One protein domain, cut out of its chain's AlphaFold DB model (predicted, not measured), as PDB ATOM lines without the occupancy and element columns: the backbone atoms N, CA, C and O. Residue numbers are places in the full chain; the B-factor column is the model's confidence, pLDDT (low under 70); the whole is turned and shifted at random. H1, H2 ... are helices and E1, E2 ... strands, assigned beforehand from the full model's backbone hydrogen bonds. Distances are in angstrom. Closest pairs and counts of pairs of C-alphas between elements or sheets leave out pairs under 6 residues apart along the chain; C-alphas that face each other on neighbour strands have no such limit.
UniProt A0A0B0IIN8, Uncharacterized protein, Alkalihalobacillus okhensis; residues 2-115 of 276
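Overview. This is residues 2 to 115 of the 276 residues of an uncharacterized protein of Alkalihalobacillus okhensis (UniProt A0A0B0IIN8). A compact body has a long arm, the free helix H1 on a loose link. In the body, a three-stranded sheet has H3 and H4 on one face, and the strand pair E2 and E5 makes a second, small sheet. The printed part has 114 residues; along it come H1, H2, E1, E2, H3, E3, E4, H4 and E5, a mixed class of helices and strands. Both sheets are antiparallel, the larger in the order E1, E4, E3. The whole is loose, with a radius of gyration of the C-alphas of 17.4 A, and only just flat, spanning 58 by 40 by 21 A.

Along the chain. Find C-alpha 2 at (-10.357, 36.101, 10.163); from there H1 runs 26.0 A to residue 19. Next come H2, residues 36 to 40; E1, 46 to 49; E2, 54 to 59, 13.6 A; and H3, 61 to 70, 14.2 A. Then find E3, 73 to 77; E4, 90 to 96, 17.4 A; H4, 104 to 108; and E5, 111 to 114, ending at C-alpha 114 (18.996, 30.353, 9.832).

Arrangement. Look first at E4, the inner strand, antiparallel to both its neighbours: towards E1, N 48 and O 92 are within hydrogen-bond range at 2.9 A, and towards E3, N 76 and O 93 are within hydrogen-bond range at 2.8 A. E3 and E4 form a hairpin. H3 and H4 are on the same face; H3 is over none of the strands, its Ala 68 C-alpha 6.3 A from that of Ile 74, and H4 is only just over E4, with 3 C-alphas falling on it. H2 only grazes the sheet with residues 39 to 40. In E2 and E5, N 57 and O 112 are 2.8 A apart. In H1, H2, H3 and H4 every O i to N i+4 pair is within hydrogen-bond range.

Size, cuts and confidence. Residues 2 to 31 and 33 to 38 stand free. The links H1 to H2 and E3 to E4 are long; the printed part has no cut. Confidence is under 70 at residues 2, 23 to 42 and 98 to 101.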
ATOM      1  N   SER A   2     -10.189  35.585  11.545       69.88
ATOM      2  CA  SER A   2     -10.357  36.101  10.163       69.88
ATOM      3  C   SER A   2      -9.216  37.025   9.685       69.88
ATOM      4  O   SER A   2      -8.653  36.803   8.614       69.88
ATOM      5  N   ASN A   3      -8.770  37.970  10.525       82.62
ATOM      6  CA  ASN A   3      -7.659  38.876  10.182       82.62
ATOM      7  C   ASN A   3      -6.309  38.158  10.006       82.62
ATOM      8  O   ASN A   3      -5.507  38.578   9.177       82.62
ATOM      9  N   LEU A   4      -6.063  37.071  10.749       89.50
ATOM     10  CA  LEU A   4      -4.815  36.307  10.656       89.50
ATOM     11  C   LEU A   4      -4.765  35.492   9.360       89.50
ATOM     12  O   LEU A   4      -3.783  35.575   8.631       89.50
ATOM     13  N   ILE A   5      -5.844  34.761   9.047       92.44
ATOM     14  CA  ILE A   5      -5.970  34.011   7.786       92.44
ATOM     15  C   ILE A   5      -5.780  34.962   6.601       92.44
ATOM     16  O   ILE A   5      -5.010  34.666   5.689       92.44
ATOM     17  N   HIS A   6      -6.433  36.128   6.636       91.75
ATOM     18  CA  HIS A   6      -6.301  37.139   5.592       91.75
ATOM     19  C   HIS A   6      -4.861  37.657   5.456       91.75
ATOM     20  O   HIS A   6      -4.347  37.743   4.343       91.75
ATOM     21  N   HIS A   7      -4.197  37.974   6.571       90.56
ATOM     22  CA  HIS A   7      -2.822  38.467   6.563       90.56
ATOM     23  C   HIS A   7      -1.839  37.440   5.989       90.56
ATOM     24  O   HIS A   7      -1.076  37.785   5.090       90.56
ATOM     25  N   ILE A   8      -1.913  36.179   6.438       90.81
ATOM     26  CA  ILE A   8      -1.076  35.089   5.909       90.81
ATOM     27  C   ILE A   8      -1.318  34.933   4.406       90.81
ATOM     28  O   ILE A   8      -0.372  34.973   3.630       90.81
ATOM     29  N   THR A   9      -2.587  34.851   3.988       94.12
ATOM     30  CA  THR A   9      -2.959  34.696   2.571       94.12
ATOM     31  C   THR A   9      -2.348  35.788   1.701       94.12
ATOM     32  O   THR A   9      -1.756  35.496   0.664       94.12
ATOM     33  N   ARG A  10      -2.492  37.048   2.121       93.50
ATOM     34  CA  ARG A  10      -1.998  38.200   1.369       93.50
ATOM     35  C   ARG A  10      -0.475  38.177   1.256       93.50
ATOM     36  O   ARG A  10       0.027  38.266   0.144       93.50
ATOM     37  N   ASN A  11       0.237  37.996   2.367       89.38
ATOM     38  CA  ASN A  11       1.701  37.997   2.358       89.38
ATOM     39  C   ASN A  11       2.261  36.831   1.523       89.38
ATOM     40  O   ASN A  11       3.258  36.994   0.828       89.38
ATOM     41  N   THR A  12       1.616  35.658   1.549       90.25
ATOM     42  CA  THR A  12       2.040  34.521   0.719       90.25
ATOM     43  C   THR A  12       1.837  34.797  -0.766       90.25
ATOM     44  O   THR A  12       2.722  34.498  -1.557       90.25
ATOM     45  N   ILE A  13       0.713  35.406  -1.155       92.38
ATOM     46  CA  ILE A  13       0.483  35.818  -2.548       92.38
ATOM     47  C   ILE A  13       1.495  36.891  -2.978       92.38
ATOM     48  O   ILE A  13       2.039  36.802  -4.073       92.38
ATOM     49  N   GLU A  14       1.792  37.868  -2.116       88.69
ATOM     50  CA  GLU A  14       2.833  38.876  -2.364       88.69
ATOM     51  C   GLU A  14       4.208  38.219  -2.587       88.69
ATOM     52  O   GLU A  14       4.886  38.555  -3.556       88.69
ATOM     53  N   SER A  15       4.576  37.218  -1.777       83.19
ATOM     54  CA  SER A  15       5.806  36.433  -1.980       83.19
ATOM     55  C   SER A  15       5.805  35.669  -3.311       83.19
ATOM     56  O   SER A  15       6.802  35.686  -4.030       83.19
ATOM     57  N   ILE A  16       4.680  35.049  -3.691       86.19
ATOM     58  CA  ILE A  16       4.552  34.358  -4.984       86.19
ATOM     59  C   ILE A  16       4.819  35.323  -6.144       86.19
ATOM     60  O   ILE A  16       5.535  34.980  -7.079       86.19
ATOM     61  N   HIS A  17       4.259  36.532  -6.099       85.50
ATOM     62  CA  HIS A  17       4.487  37.525  -7.148       85.50
ATOM     63  C   HIS A  17       5.921  38.058  -7.178       85.50
ATOM     64  O   HIS A  17       6.399  38.388  -8.258       85.50
ATOM     65  N   ALA A  18       6.589  38.144  -6.026       78.00
ATOM     66  CA  ALA A  18       7.958  38.638  -5.938       78.00
ATOM     67  C   ALA A  18       9.000  37.613  -6.408       78.00
ATOM     68  O   ALA A  18      10.020  38.007  -6.964       78.00
ATOM     69  N   ASN A  19       8.747  36.321  -6.181       74.56
ATOM     70  CA  ASN A  19       9.770  35.278  -6.301       74.56
ATOM     71  C   ASN A  19       9.540  34.290  -7.455       74.56
ATOM     72  O   ASN A  19      10.424  33.486  -7.732       74.56
ATOM     73  N   TYR A  20       8.372  34.314  -8.110       77.00
ATOM     74  CA  TYR A  20       8.046  33.384  -9.193       77.00
ATOM     75  C   TYR A  20       7.582  34.122 -10.446       77.00
ATOM     76  O   TYR A  20       6.616  34.898 -10.424       77.00
ATOM     77  N   GLU A  21       8.232  33.812 -11.563       76.56
ATOM     78  CA  GLU A  21       7.834  34.262 -12.893       76.56
ATOM     79  C   GLU A  21       6.510  33.604 -13.308       76.56
ATOM     80  O   GLU A  21       6.190  32.479 -12.907       76.56
ATOM     81  N   ASP A  22       5.702  34.329 -14.081       79.50
ATOM     82  CA  ASP A  22       4.497  33.753 -14.679       79.50
ATOM     83  C   ASP A  22       4.894  32.693 -15.718       79.50
ATOM     84  O   ASP A  22       5.903  32.827 -16.410       79.50
ATOM     85  N   GLU A  23       4.107  31.622 -15.816       68.50
ATOM     86  CA  GLU A  23       4.319  30.560 -16.801       68.50
ATOM     87  C   GLU A  23       4.178  31.146 -18.219       68.50
ATOM     88  O   GLU A  23       3.098  31.581 -18.630       68.50
ATOM     89  N   MET A  24       5.291  31.225 -18.958       60.66
ATOM     90  CA  MET A  24       5.277  31.579 -20.378       60.66
ATOM     91  C   MET A  24       4.838  30.353 -21.188       60.66
ATOM     92  O   MET A  24       5.187  29.228 -20.854       60.66
ATOM     93  N   ILE A  25       4.071  30.564 -22.262       49.75
ATOM     94  CA  ILE A  25       3.414  29.507 -23.065       49.75
ATOM     95  C   ILE A  25       4.408  28.573 -23.803       49.75
ATOM     96  O   ILE A  25       3.993  27.630 -24.474       49.75
ATOM     97  N   GLU A  26       5.720  28.753 -23.659       44.19
ATOM     98  CA  GLU A  26       6.706  27.848 -24.251       44.19
ATOM     99  C   GLU A  26       6.910  26.592 -23.398       44.19
ATOM    100  O   GLU A  26       7.810  26.471 -22.573       44.19
ATOM    101  N   SER A  27       6.035  25.623 -23.663       43.44
ATOM    102  CA  SER A  27       6.282  24.200 -23.458       43.44
ATOM    103  C   SER A  27       7.411  23.746 -24.390       43.44
ATOM    104  O   SER A  27       7.152  23.280 -25.500       43.44
ATOM    105  N   GLY A  28       8.652  23.872 -23.938       42.22
ATOM    106  CA  GLY A  28       9.734  22.994 -24.370       42.22
ATOM    107  C   GLY A  28       9.916  21.896 -23.328       42.22
ATOM    108  O   GLY A  28       9.732  22.152 -22.137       42.22
ATOM    109  N   ASP A  29      10.259  20.682 -23.759       46.78
ATOM    110  CA  ASP A  29      10.880  19.715 -22.856       46.78
ATOM    111  C   ASP A  29      12.028  20.393 -22.090       46.78
ATOM    112  O   ASP A  29      12.682  21.303 -22.598       46.78
ATOM    113  N   GLU A  30      12.240  19.967 -20.847       52.94
ATOM    114  CA  GLU A  30      13.412  20.322 -20.048       52.94
ATOM    115  C   GLU A  30      14.678  20.173 -20.919       52.94
ATOM    116  O   GLU A  30      15.001  19.036 -21.259       52.94
ATOM    117  N   PRO A  31      15.382  21.252 -21.322       48.09
ATOM    118  CA  PRO A  31      16.409  21.185 -22.368       48.09
ATOM    119  C   PRO A  31      17.550  20.220 -22.063       48.09
ATOM    120  O   PRO A  31      18.168  19.708 -22.985       48.09
ATOM    121  N   TRP A  32      17.793  19.911 -20.785       52.38
ATOM    122  CA  TRP A  32      18.792  18.917 -20.401       52.38
ATOM    123  C   TRP A  32      18.365  17.493 -20.744       52.38
ATOM    124  O   TRP A  32      19.238  16.650 -20.884       52.38
ATOM    125  N   LYS A  33      17.072  17.182 -20.921       50.38
ATOM    126  CA  LYS A  33      16.645  15.855 -21.406       50.38
ATOM    127  C   LYS A  33      17.169  15.542 -22.808       50.38
ATOM    128  O   LYS A  33      17.249  14.365 -23.138       50.38
ATOM    129  N   ASP A  34      17.565  16.556 -23.576       50.88
ATOM    130  CA  ASP A  34      18.295  16.394 -24.826       50.88
ATOM    131  C   ASP A  34      19.796  16.644 -24.578       50.88
ATOM    132  O   ASP A  34      20.198  17.702 -24.107       50.88
ATOM    133  N   TRP A  35      20.614  15.632 -24.886       50.34
ATOM    134  CA  TRP A  35      22.090  15.562 -24.916       50.34
ATOM    135  C   TRP A  35      22.911  15.936 -23.653       50.34
ATOM    136  O   TRP A  35      23.784  15.151 -23.284       50.34
ATOM    137  N   GLU A  36      22.653  17.037 -22.934       53.81
ATOM    138  CA  GLU A  36      23.452  17.431 -21.749       53.81
ATOM    139  C   GLU A  36      23.210  16.508 -20.535       53.81
ATOM    140  O   GLU A  36      24.147  16.183 -19.805       53.81
ATOM    141  N   SER A  37      21.985  16.001 -20.321       53.75
ATOM    142  CA  SER A  37      21.727  15.014 -19.251       53.75
ATOM    143  C   SER A  37      22.353  13.654 -19.521       53.75
ATOM    144  O   SER A  37      22.691  12.944 -18.573       53.75
ATOM    145  N   GLU A  38      22.520  13.271 -20.788       53.75
ATOM    146  CA  GLU A  38      23.207  12.029 -21.129       53.75
ATOM    147  C   GLU A  38      24.688  12.125 -20.749       53.75
ATOM    148  O   GLU A  38      25.214  11.170 -20.186       53.75
ATOM    149  N   GLU A  39      25.335  13.285 -20.926       57.97
ATOM    150  CA  GLU A  39      26.711  13.522 -20.464       57.97
ATOM    151  C   GLU A  39      26.831  13.622 -18.935       57.97
ATOM    152  O   GLU A  39      27.741  13.023 -18.355       57.97
ATOM    153  N   LEU A  40      25.892  14.296 -18.257       60.28
ATOM    154  CA  LEU A  40      25.867  14.370 -16.787       60.28
ATOM    155  C   LEU A  40      25.677  12.992 -16.132       60.28
ATOM    156  O   LEU A  40      26.238  12.732 -15.071       60.28
ATOM    157  N   ASN A  41      24.942  12.078 -16.774       58.94
ATOM    158  CA  ASN A  41      24.769  10.701 -16.298       58.94
ATOM    159  C   ASN A  41      26.011   9.815 -16.509       58.94
ATOM    160  O   ASN A  41      26.091   8.727 -15.936       58.94
ATOM    161  N   LEU A  42      26.972  10.244 -17.334       64.19
ATOM    162  CA  LEU A  42      28.207   9.499 -17.605       64.19
ATOM    163  C   LEU A  42      29.331   9.819 -16.612       64.19
ATOM    164  O   LEU A  42      30.335   9.101 -16.580       64.19
ATOM    165  N   VAL A  43      29.180  10.873 -15.805       74.94
ATOM    166  CA  VAL A  43      30.190  11.334 -14.848       74.94
ATOM    167  C   VAL A  43      29.579  11.405 -13.450       74.94
ATOM    168  O   VAL A  43      28.544  12.030 -13.244       74.94
ATOM    169  N   GLU A  44      30.234  10.775 -12.474       80.25
ATOM    170  CA  GLU A  44      29.827  10.877 -11.068       80.25
ATOM    171  C   GLU A  44      29.988  12.324 -10.576       80.25
ATOM    172  O   GLU A  44      31.087  12.886 -10.697       80.25
ATOM    173  N   PRO A  45      28.938  12.941 -10.010       88.25
ATOM    174  CA  PRO A  45      29.049  14.283  -9.471       88.25
ATOM    175  C   PRO A  45      29.905  14.312  -8.206       88.25
ATOM    176  O   PRO A  45      29.989  13.350  -7.437       88.25
ATOM    177  N   THR A  46      30.483  15.477  -7.932       89.00
ATOM    178  CA  THR A  46      31.080  15.759  -6.627       89.00
ATOM    179  C   THR A  46      30.026  16.360  -5.704       89.00
ATOM    180  O   THR A  46      29.396  17.363  -6.035       89.00
ATOM    181  N   TYR A  47      29.842  15.758  -4.530       90.56
ATOM    182  CA  TYR A  47      28.867  16.205  -3.536       90.56
ATOM    183  C   TYR A  47      29.492  17.165  -2.531       90.56
ATOM    184  O   TYR A  47      30.546  16.881  -1.958       90.56
ATOM    185  N   ILE A  48      28.807  18.279  -2.279       91.00
ATOM    186  CA  ILE A  48      29.181  19.250  -1.258       91.00
ATOM    187  C   ILE A  48      28.208  19.162  -0.093       91.00
ATOM    188  O   ILE A  48      26.986  19.222  -0.252       91.00
ATOM    189  N   HIS A  49      28.775  19.030   1.101       92.06
ATOM    190  CA  HIS A  49      28.028  18.863   2.338       92.06
ATOM    191  C   HIS A  49      27.935  20.175   3.116       92.06
ATOM    192  O   HIS A  49      28.794  21.050   3.005       92.06
ATOM    193  N   SER A  50      26.884  20.313   3.920       90.25
ATOM    194  CA  SER A  50      26.720  21.447   4.818       90.25
ATOM    195  C   SER A  50      27.671  21.350   6.007       90.25
ATOM    196  O   SER A  50      27.689  20.348   6.722       90.25
ATOM    197  N   GLU A  51      28.379  22.437   6.309       88.31
ATOM    198  CA  GLU A  51      29.195  22.551   7.525       88.31
ATOM    199  C   GLU A  51      28.384  22.938   8.773       88.31
ATOM    200  O   GLU A  51      28.895  22.903   9.899       88.31
ATOM    201  N   LYS A  52      27.110  23.311   8.592       85.25
ATOM    202  CA  LYS A  52      26.225  23.826   9.645       85.25
ATOM    203  C   LYS A  52      24.858  23.150   9.601       85.25
ATOM    204  O   LYS A  52      24.418  22.694   8.548       85.25
ATOM    205  N   SER A  53      24.178  23.127  10.742       91.75
ATOM    206  CA  SER A  53      22.761  22.765  10.797       91.75
ATOM    207  C   SER A  53      21.893  24.023  10.768       91.75
ATOM    208  O   SER A  53      22.254  25.020  11.396       91.75
ATOM    209  N   GLY A  54      20.755  23.979  10.082       90.56
ATOM    210  CA  GLY A  54      19.803  25.090  10.032       90.56
ATOM    211  C   GLY A  54      18.819  24.989   8.871       90.56
ATOM    212  O   GLY A  54      18.934  24.120   8.012       90.56
ATOM    213  N   TYR A  55      17.849  25.897   8.838       85.50
ATOM    214  CA  TYR A  55      16.918  26.022   7.719       85.50
ATOM    215  C   TYR A  55      17.568  26.794   6.576       85.50
ATOM    216  O   TYR A  55      18.088  27.886   6.807       85.50
ATOM    217  N   LEU A  56      17.501  26.270   5.351       84.44
ATOM    218  CA  LEU A  56      17.926  27.022   4.172       84.44
ATOM    219  C   LEU A  56      16.934  28.162   3.906       84.44
ATOM    220  O   LEU A  56      15.755  27.917   3.658       84.44
ATOM    221  N   LEU A  57      17.391  29.410   3.974       78.81
ATOM    222  CA  LEU A  57      16.532  30.588   3.839       78.81
ATOM    223  C   LEU A  57      16.597  31.200   2.445       78.81
ATOM    224  O   LEU A  57      15.569  31.600   1.907       78.81
ATOM    225  N   ILE A  58      17.807  31.323   1.899       80.75
ATOM    226  CA  ILE A  58      18.075  32.009   0.633       80.75
ATOM    227  C   ILE A  58      19.189  31.259  -0.090       80.75
ATOM    228  O   ILE A  58      20.165  30.838   0.531       80.75
ATOM    229  N   VAL A  59      19.057  31.159  -1.410       85.69
ATOM    230  CA  VAL A  59      20.149  30.784  -2.306       85.69
ATOM    231  C   VAL A  59      20.357  31.917  -3.307       85.69
ATOM    232  O   VAL A  59      19.405  32.360  -3.949       85.69
ATOM    233  N   GLU A  60      21.589  32.402  -3.445       87.62
ATOM    234  CA  GLU A  60      21.923  33.472  -4.394       87.62
ATOM    235  C   GLU A  60      22.112  32.926  -5.819       87.62
ATOM    236  O   GLU A  60      23.237  32.796  -6.302       87.62
ATOM    237  N   ILE A  61      21.000  32.599  -6.492       87.38
ATOM    238  CA  ILE A  61      21.000  31.911  -7.796       87.38
ATOM    239  C   ILE A  61      21.821  32.646  -8.861       87.38
ATOM    240  O   ILE A  61      22.668  32.025  -9.495       87.38
ATOM    241  N   ASP A  62      21.658  33.960  -9.020       88.19
ATOM    242  CA  ASP A  62      22.404  34.718 -10.038       88.19
ATOM    243  C   ASP A  62      23.925  34.654  -9.817       88.19
ATOM    244  O   ASP A  62      24.709  34.576 -10.766       88.19
ATOM    245  N   LYS A  63      24.358  34.658  -8.549       92.56
ATOM    246  CA  LYS A  63      25.775  34.505  -8.200       92.56
ATOM    247  C   LYS A  63      26.255  33.076  -8.429       92.56
ATOM    248  O   LYS A  63      27.370  32.913  -8.912       92.56
ATOM    249  N   LEU A  64      25.421  32.074  -8.135       92.38
ATOM    250  CA  LEU A  64      25.725  30.671  -8.431       92.38
ATOM    251  C   LEU A  64      25.919  30.450  -9.929       92.38
ATOM    252  O   LEU A  64      26.915  29.850 -10.313       92.38
ATOM    253  N   VAL A  65      25.020  30.973 -10.768       92.25
ATOM    254  CA  VAL A  65      25.118  30.874 -12.233       92.25
ATOM    255  C   VAL A  65      26.415  31.497 -12.728       92.25
ATOM    256  O   VAL A  65      27.139  30.882 -13.508       92.25
ATOM    257  N   LYS A  66      26.738  32.705 -12.248       92.44
ATOM    258  CA  LYS A  66      27.972  33.391 -12.628       92.44
ATOM    259  C   LYS A  66      29.211  32.588 -12.235       92.44
ATOM    260  O   LYS A  66      30.089  32.394 -13.065       92.44
ATOM    261  N   GLN A  67      29.271  32.117 -10.993       92.38
ATOM    262  CA  GLN A  67      30.436  31.394 -10.496       92.38
ATOM    263  C   GLN A  67      30.597  30.031 -11.184       92.38
ATOM    264  O   GLN A  67      31.701  29.677 -11.578       92.38
ATOM    265  N   ALA A  68      29.490  29.319 -11.416       91.50
ATOM    266  CA  ALA A  68      29.485  28.075 -12.177       91.50
ATOM    267  C   ALA A  68      29.941  28.277 -13.633       91.50
ATOM    268  O   ALA A  68      30.585  27.400 -14.197       91.50
ATOM    269  N   SER A  69      29.640  29.432 -14.237       91.56
ATOM    270  CA  SER A  69      30.146  29.801 -15.565       91.56
ATOM    271  C   SER A  69      31.651  30.097 -15.544       91.56
ATOM    272  O   SER A  69      32.377  29.578 -16.387       91.56
ATOM    273  N   ASP A  70      32.136  30.850 -14.548       90.06
ATOM    274  CA  ASP A  70      33.567  31.160 -14.381       90.06
ATOM    275  C   ASP A  70      34.417  29.889 -14.153       90.06
ATOM    276  O   ASP A  70      35.524  29.778 -14.686       90.06
ATOM    277  N   ASP A  71      33.886  28.924 -13.396       88.81
ATOM    278  CA  ASP A  71      34.540  27.643 -13.093       88.81
ATOM    279  C   ASP A  71      34.229  26.536 -14.118       88.81
ATOM    280  O   ASP A  71      34.714  25.418 -13.968       88.81
ATOM    281  N   ASP A  72      33.430  26.826 -15.148       87.88
ATOM    282  CA  ASP A  72      32.944  25.879 -16.161       87.88
ATOM    283  C   ASP A  72      32.386  24.561 -15.587       87.88
ATOM    284  O   ASP A  72      32.790  23.451 -15.949       87.88
ATOM    285  N   ILE A  73      31.448  24.695 -14.648       89.50
ATOM    286  CA  ILE A  73      30.758  23.579 -13.996       89.50
ATOM    287  C   ILE A  73      29.238  23.694 -14.126       89.50
ATOM    288  O   ILE A  73      28.688  24.758 -14.417       89.50
ATOM    289  N   ILE A  74      28.564  22.576 -13.865       90.62
ATOM    290  CA  ILE A  74      27.111  22.485 -13.706       90.62
ATOM    291  C   ILE A  74      26.830  22.108 -12.257       90.62
ATOM    292  O   ILE A  74      27.418  21.161 -11.743       90.62
ATOM    293  N   ILE A  75      25.933  22.832 -11.594       91.19
ATOM    294  CA  ILE A  75      25.557  22.619 -10.194       91.19
ATOM    295  C   ILE A  75      24.127  22.109 -10.136       91.19
ATOM    296  O   ILE A  75      23.252  22.706 -10.747       91.19
ATOM    297  N   GLN A  76      23.853  21.085  -9.335       90.81
ATOM    298  CA  GLN A  76      22.500  20.716  -8.939       90.81
ATOM    299  C   GLN A  76      22.303  20.975  -7.449       90.81
ATOM    300  O   GLN A  76      22.999  20.430  -6.597       90.81
ATOM    301  N   ILE A  77      21.322  21.810  -7.125       90.06
ATOM    302  CA  ILE A  77      20.901  22.045  -5.749       90.06
ATOM    303  C   ILE A  77      20.058  20.853  -5.289       90.06
ATOM    304  O   ILE A  77      19.001  20.572  -5.858       90.06
ATOM    305  N   GLU A  78      20.508  20.186  -4.227       88.81
ATOM    306  CA  GLU A  78      19.883  18.957  -3.710       88.81
ATOM    307  C   GLU A  78      18.849  19.221  -2.606       88.81
ATOM    308  O   GLU A  78      18.140  18.311  -2.171       88.81
ATOM    309  N   VAL A  79      18.757  20.470  -2.146       85.62
ATOM    310  CA  VAL A  79      17.916  20.897  -1.021       85.62
ATOM    311  C   VAL A  79      16.943  22.002  -1.428       85.62
ATOM    312  O   VAL A  79      17.250  22.854  -2.259       85.62
ATOM    313  N   GLY A  80      15.754  22.014  -0.828       78.62
ATOM    314  CA  GLY A  80      14.753  23.050  -1.053       78.62
ATOM    315  C   GLY A  80      14.879  24.222  -0.081       78.62
ATOM    316  O   GLY A  80      15.328  24.080   1.060       78.62
ATOM    317  N   LEU A  81      14.412  25.397  -0.508       77.00
ATOM    318  CA  LEU A  81      14.180  26.511   0.413       77.00
ATOM    319  C   LEU A  81      13.231  26.070   1.539       77.00
ATOM    320  O   LEU A  81      12.208  25.428   1.302       77.00
ATOM    321  N   GLY A  82      13.579  26.418   2.776       73.38
ATOM    322  CA  GLY A  82      12.825  26.066   3.974       73.38
ATOM    323  C   GLY A  82      13.053  24.642   4.494       73.38
ATOM    324  O   GLY A  82      12.475  24.306   5.533       73.38
ATOM    325  N   ASP A  83      13.877  23.824   3.834       80.62
ATOM    326  CA  ASP A  83      14.282  22.519   4.358       80.62
ATOM    327  C   ASP A  83      15.245  22.696   5.542       80.62
ATOM    328  O   ASP A  83      16.091  23.597   5.556       80.62
ATOM    329  N   PHE A  84      15.100  21.842   6.559       85.81
ATOM    330  CA  PHE A  84      16.052  21.766   7.664       85.81
ATOM    331  C   PHE A  84      17.215  20.871   7.257       85.81
ATOM    332  O   PHE A  84      17.026  19.682   7.001       85.81
ATOM    333  N   ILE A  85      18.408  21.446   7.208       91.19
ATOM    334  CA  ILE A  85      19.624  20.766   6.787       91.19
ATOM    335  C   ILE A  85      20.438  20.449   8.032       91.19
ATOM    336  O   ILE A  85      20.741  21.341   8.823       91.19
ATOM    337  N   GLU A  86      20.793  19.182   8.220       92.56
ATOM    338  CA  GLU A  86      21.745  18.782   9.254       92.56
ATOM    339  C   GLU A  86      23.175  18.941   8.742       92.56
ATOM    340  O   GLU A  86      23.458  18.697   7.564       92.56
ATOM    341  N   LYS A  87      24.104  19.296   9.633       92.12
ATOM    342  CA  LYS A  87      25.534  19.254   9.332       92.12
ATOM    343  C   LYS A  87      25.919  17.888   8.740       92.12
ATOM    344  O   LYS A  87      25.602  16.851   9.314       92.12
ATOM    345  N   GLY A  88      26.641  17.904   7.622       91.31
ATOM    346  CA  GLY A  88      27.041  16.715   6.866       91.31
ATOM    347  C   GLY A  88      26.045  16.292   5.782       91.31
ATOM    348  O   GLY A  88      26.391  15.469   4.938       91.31
ATOM    349  N   SER A  89      24.842  16.869   5.745       92.62
ATOM    350  CA  SER A  89      23.888  16.635   4.653       92.62
ATOM    351  C   SER A  89      24.389  17.274   3.363       92.62
ATOM    352  O   SER A  89      24.966  18.359   3.392       92.62
ATOM    353  N   THR A  90      24.148  16.630   2.226       92.00
ATOM    354  CA  THR A  90      24.428  17.209   0.907       92.00
ATOM    355  C   THR A  90      23.552  18.436   0.666       92.00
ATOM    356  O   THR A  90      22.345  18.378   0.883       92.00
ATOM    357  N   ILE A  91      24.156  19.534   0.211       91.50
ATOM    358  CA  ILE A  91      23.450  20.779  -0.136       91.50
ATOM    359  C   ILE A  91      23.403  21.007  -1.646       91.50
ATOM    360  O   ILE A  91      22.397  21.466  -2.180       91.50
ATOM    361  N   PHE A  92      24.463  20.641  -2.353       92.19
ATOM    362  CA  PHE A  92      24.486  20.634  -3.804       92.19
ATOM    363  C   PHE A  92      25.498  19.607  -4.297       92.19
ATOM    364  O   PHE A  92      26.406  19.193  -3.568       92.19
ATOM    365  N   SER A  93      25.324  19.201  -5.539       91.25
ATOM    366  CA  SER A  93      26.251  18.390  -6.304       91.25
ATOM    367  C   SER A  93      26.728  19.197  -7.511       91.25
ATOM    368  O   SER A  93      26.088  20.178  -7.898       91.25
ATOM    369  N   PHE A  94      27.885  18.860  -8.073       91.00
ATOM    370  CA  PHE A  94      28.343  19.500  -9.303       91.00
ATOM    371  C   PHE A  94      29.109  18.546 -10.218       91.00
ATOM    372  O   PHE A  94      29.746  17.593  -9.762       91.00
ATOM    373  N   TRP A  95      29.079  18.867 -11.507       88.94
ATOM    374  CA  TRP A  95      29.837  18.226 -12.574       88.94
ATOM    375  C   TRP A  95      30.788  19.243 -13.185       88.94
ATOM    376  O   TRP A  95      30.415  20.386 -13.434       88.94
ATOM    377  N   GLY A  96      32.022  18.826 -13.427       81.31
ATOM    378  CA  GLY A  96      33.059  19.680 -13.984       81.31
ATOM    379  C   GLY A  96      34.253  18.852 -14.421       81.31
ATOM    380  O   GLY A  96      34.404  17.689 -14.041       81.31
ATOM    381  N   ASN A  97      35.127  19.440 -15.228       70.12
ATOM    382  CA  ASN A  97      36.327  18.745 -15.669       70.12
ATOM    383  C   ASN A  97      37.260  18.514 -14.462       70.12
ATOM    384  O   ASN A  97      37.598  19.466 -13.761       70.12
ATOM    385  N   ASN A  98      37.742  17.281 -14.250       58.81
ATOM    386  CA  ASN A  98      38.564  16.847 -13.095       58.81
ATOM    387  C   ASN A  98      39.877  17.638 -12.861       58.81
ATOM    388  O   ASN A  98      40.666  17.304 -11.978       58.81
ATOM    389  N   LYS A  99      40.159  18.651 -13.683       56.34
ATOM    390  CA  LYS A  99      41.310  19.553 -13.577       56.34
ATOM    391  C   LYS A  99      41.001  20.857 -12.837       56.34
ATOM    392  O   LYS A  99      41.938  21.603 -12.559       56.34
ATOM    393  N   ILE A 100      39.734  21.144 -12.542       61.91
ATOM    394  CA  ILE A 100      39.314  22.396 -11.911       61.91
ATOM    395  C   ILE A 100      39.256  22.184 -10.399       61.91
ATOM    396  O   ILE A 100      38.489  21.367  -9.895       61.91
ATOM    397  N   ASN A 101      40.116  22.896  -9.668       67.06
ATOM    398  CA  ASN A 101      40.088  22.903  -8.210       67.06
ATOM    399  C   ASN A 101      39.038  23.917  -7.744       67.06
ATOM    400  O   ASN A 101      39.356  25.082  -7.512       67.06
ATOM    401  N   VAL A 102      37.785  23.470  -7.680       71.88
ATOM    402  CA  VAL A 102      36.642  24.283  -7.259       71.88
ATOM    403  C   VAL A 102      36.762  24.596  -5.764       71.88
ATOM    404  O   VAL A 102      36.778  23.690  -4.928       71.88
ATOM    405  N   ASP A 103      36.832  25.880  -5.406       82.19
ATOM    406  CA  ASP A 103      36.831  26.307  -4.004       82.19
ATOM    407  C   ASP A 103      35.416  26.198  -3.419       82.19
ATOM    408  O   ASP A 103      34.564  27.076  -3.584       82.19
ATOM    409  N   GLN A 104      35.178  25.090  -2.720       80.56
ATOM    410  CA  GLN A 104      33.886  24.735  -2.131       80.56
ATOM    411  C   GLN A 104      33.341  25.821  -1.195       80.56
ATOM    412  O   GLN A 104      32.125  26.014  -1.121       80.56
ATOM    413  N   ALA A 105      34.221  26.562  -0.511       83.56
ATOM    414  CA  ALA A 105      33.811  27.596   0.432       83.56
ATOM    415  C   ALA A 105      33.095  28.757  -0.275       83.56
ATOM    416  O   ALA A 105      32.137  29.311   0.267       83.56
ATOM    417  N   ASN A 106      33.509  29.099  -1.499       86.50
ATOM    418  CA  ASN A 106      32.888  30.183  -2.262       86.50
ATOM    419  C   ASN A 106      31.438  29.852  -2.622       86.50
ATOM    420  O   ASN A 106      30.569  30.707  -2.478       86.50
ATOM    421  N   TYR A 107      31.162  28.600  -2.989       89.50
ATOM    422  CA  TYR A 107      29.805  28.135  -3.269       89.50
ATOM    423  C   TYR A 107      28.956  28.022  -2.005       89.50
ATOM    424  O   TYR A 107      27.827  28.501  -1.986       89.50
ATOM    425  N   GLN A 108      29.498  27.446  -0.927       87.69
ATOM    426  CA  GLN A 108      28.789  27.328   0.353       87.69
ATOM    427  C   GLN A 108      28.331  28.691   0.900       87.69
ATOM    428  O   GLN A 108      27.249  28.780   1.476       87.69
ATOM    429  N   ASN A 109      29.104  29.760   0.678       89.88
ATOM    430  CA  ASN A 109      28.758  31.122   1.103       89.88
ATOM    431  C   ASN A 109      27.553  31.731   0.360       89.88
ATOM    432  O   ASN A 109      27.042  32.766   0.789       89.88
ATOM    433  N   LEU A 110      27.091  31.108  -0.728       91.38
ATOM    434  CA  LEU A 110      25.896  31.515  -1.474       91.38
ATOM    435  C   LEU A 110      24.606  30.869  -0.934       91.38
ATOM    436  O   LEU A 110      23.514  31.215  -1.390       91.38
ATOM    437  N   PHE A 111      24.726  29.958   0.040       90.06
ATOM    438  CA  PHE A 111      23.618  29.316   0.746       90.06
ATOM    439  C   PHE A 111      23.485  29.907   2.151       90.06
ATOM    440  O   PHE A 111      24.356  29.745   3.009       90.06
ATOM    441  N   HIS A 112      22.365  30.579   2.408       88.31
ATOM    442  CA  HIS A 112      22.129  31.276   3.670       88.31
ATOM    443  C   HIS A 112      21.228  30.451   4.584       88.31
ATOM    444  O   HIS A 112      20.075  30.179   4.245       88.31
ATOM    445  N   PHE A 113      21.741  30.093   5.761       88.62
ATOM    446  CA  PHE A 113      21.035  29.287   6.759       88.62
ATOM    447  C   PHE A 113      20.606  30.122   7.968       88.62
ATOM    448  O   PHE A 113      21.324  31.033   8.383       88.62
ATOM    449  N   GLY A 114      19.470  29.772   8.574       84.81
ATOM    450  CA  GLY A 114      18.996  30.353   9.832       84.81
ATOM    451  C   GLY A 114      18.543  29.311  10.850       84.81
ATOM    452  O   GLY A 114      18.259  28.164  10.509       84.81
ATOM    453  N   GLU A 115      18.466  29.722  12.118       83.06
ATOM    454  CA  GLU A 115      17.987  28.870  13.221       83.06
ATOM    455  C   GLU A 115      16.478  28.608  13.139       83.06
ATOM    456  O   GLU A 115      15.997  27.537  13.504       83.06
TER     457      GLU A 115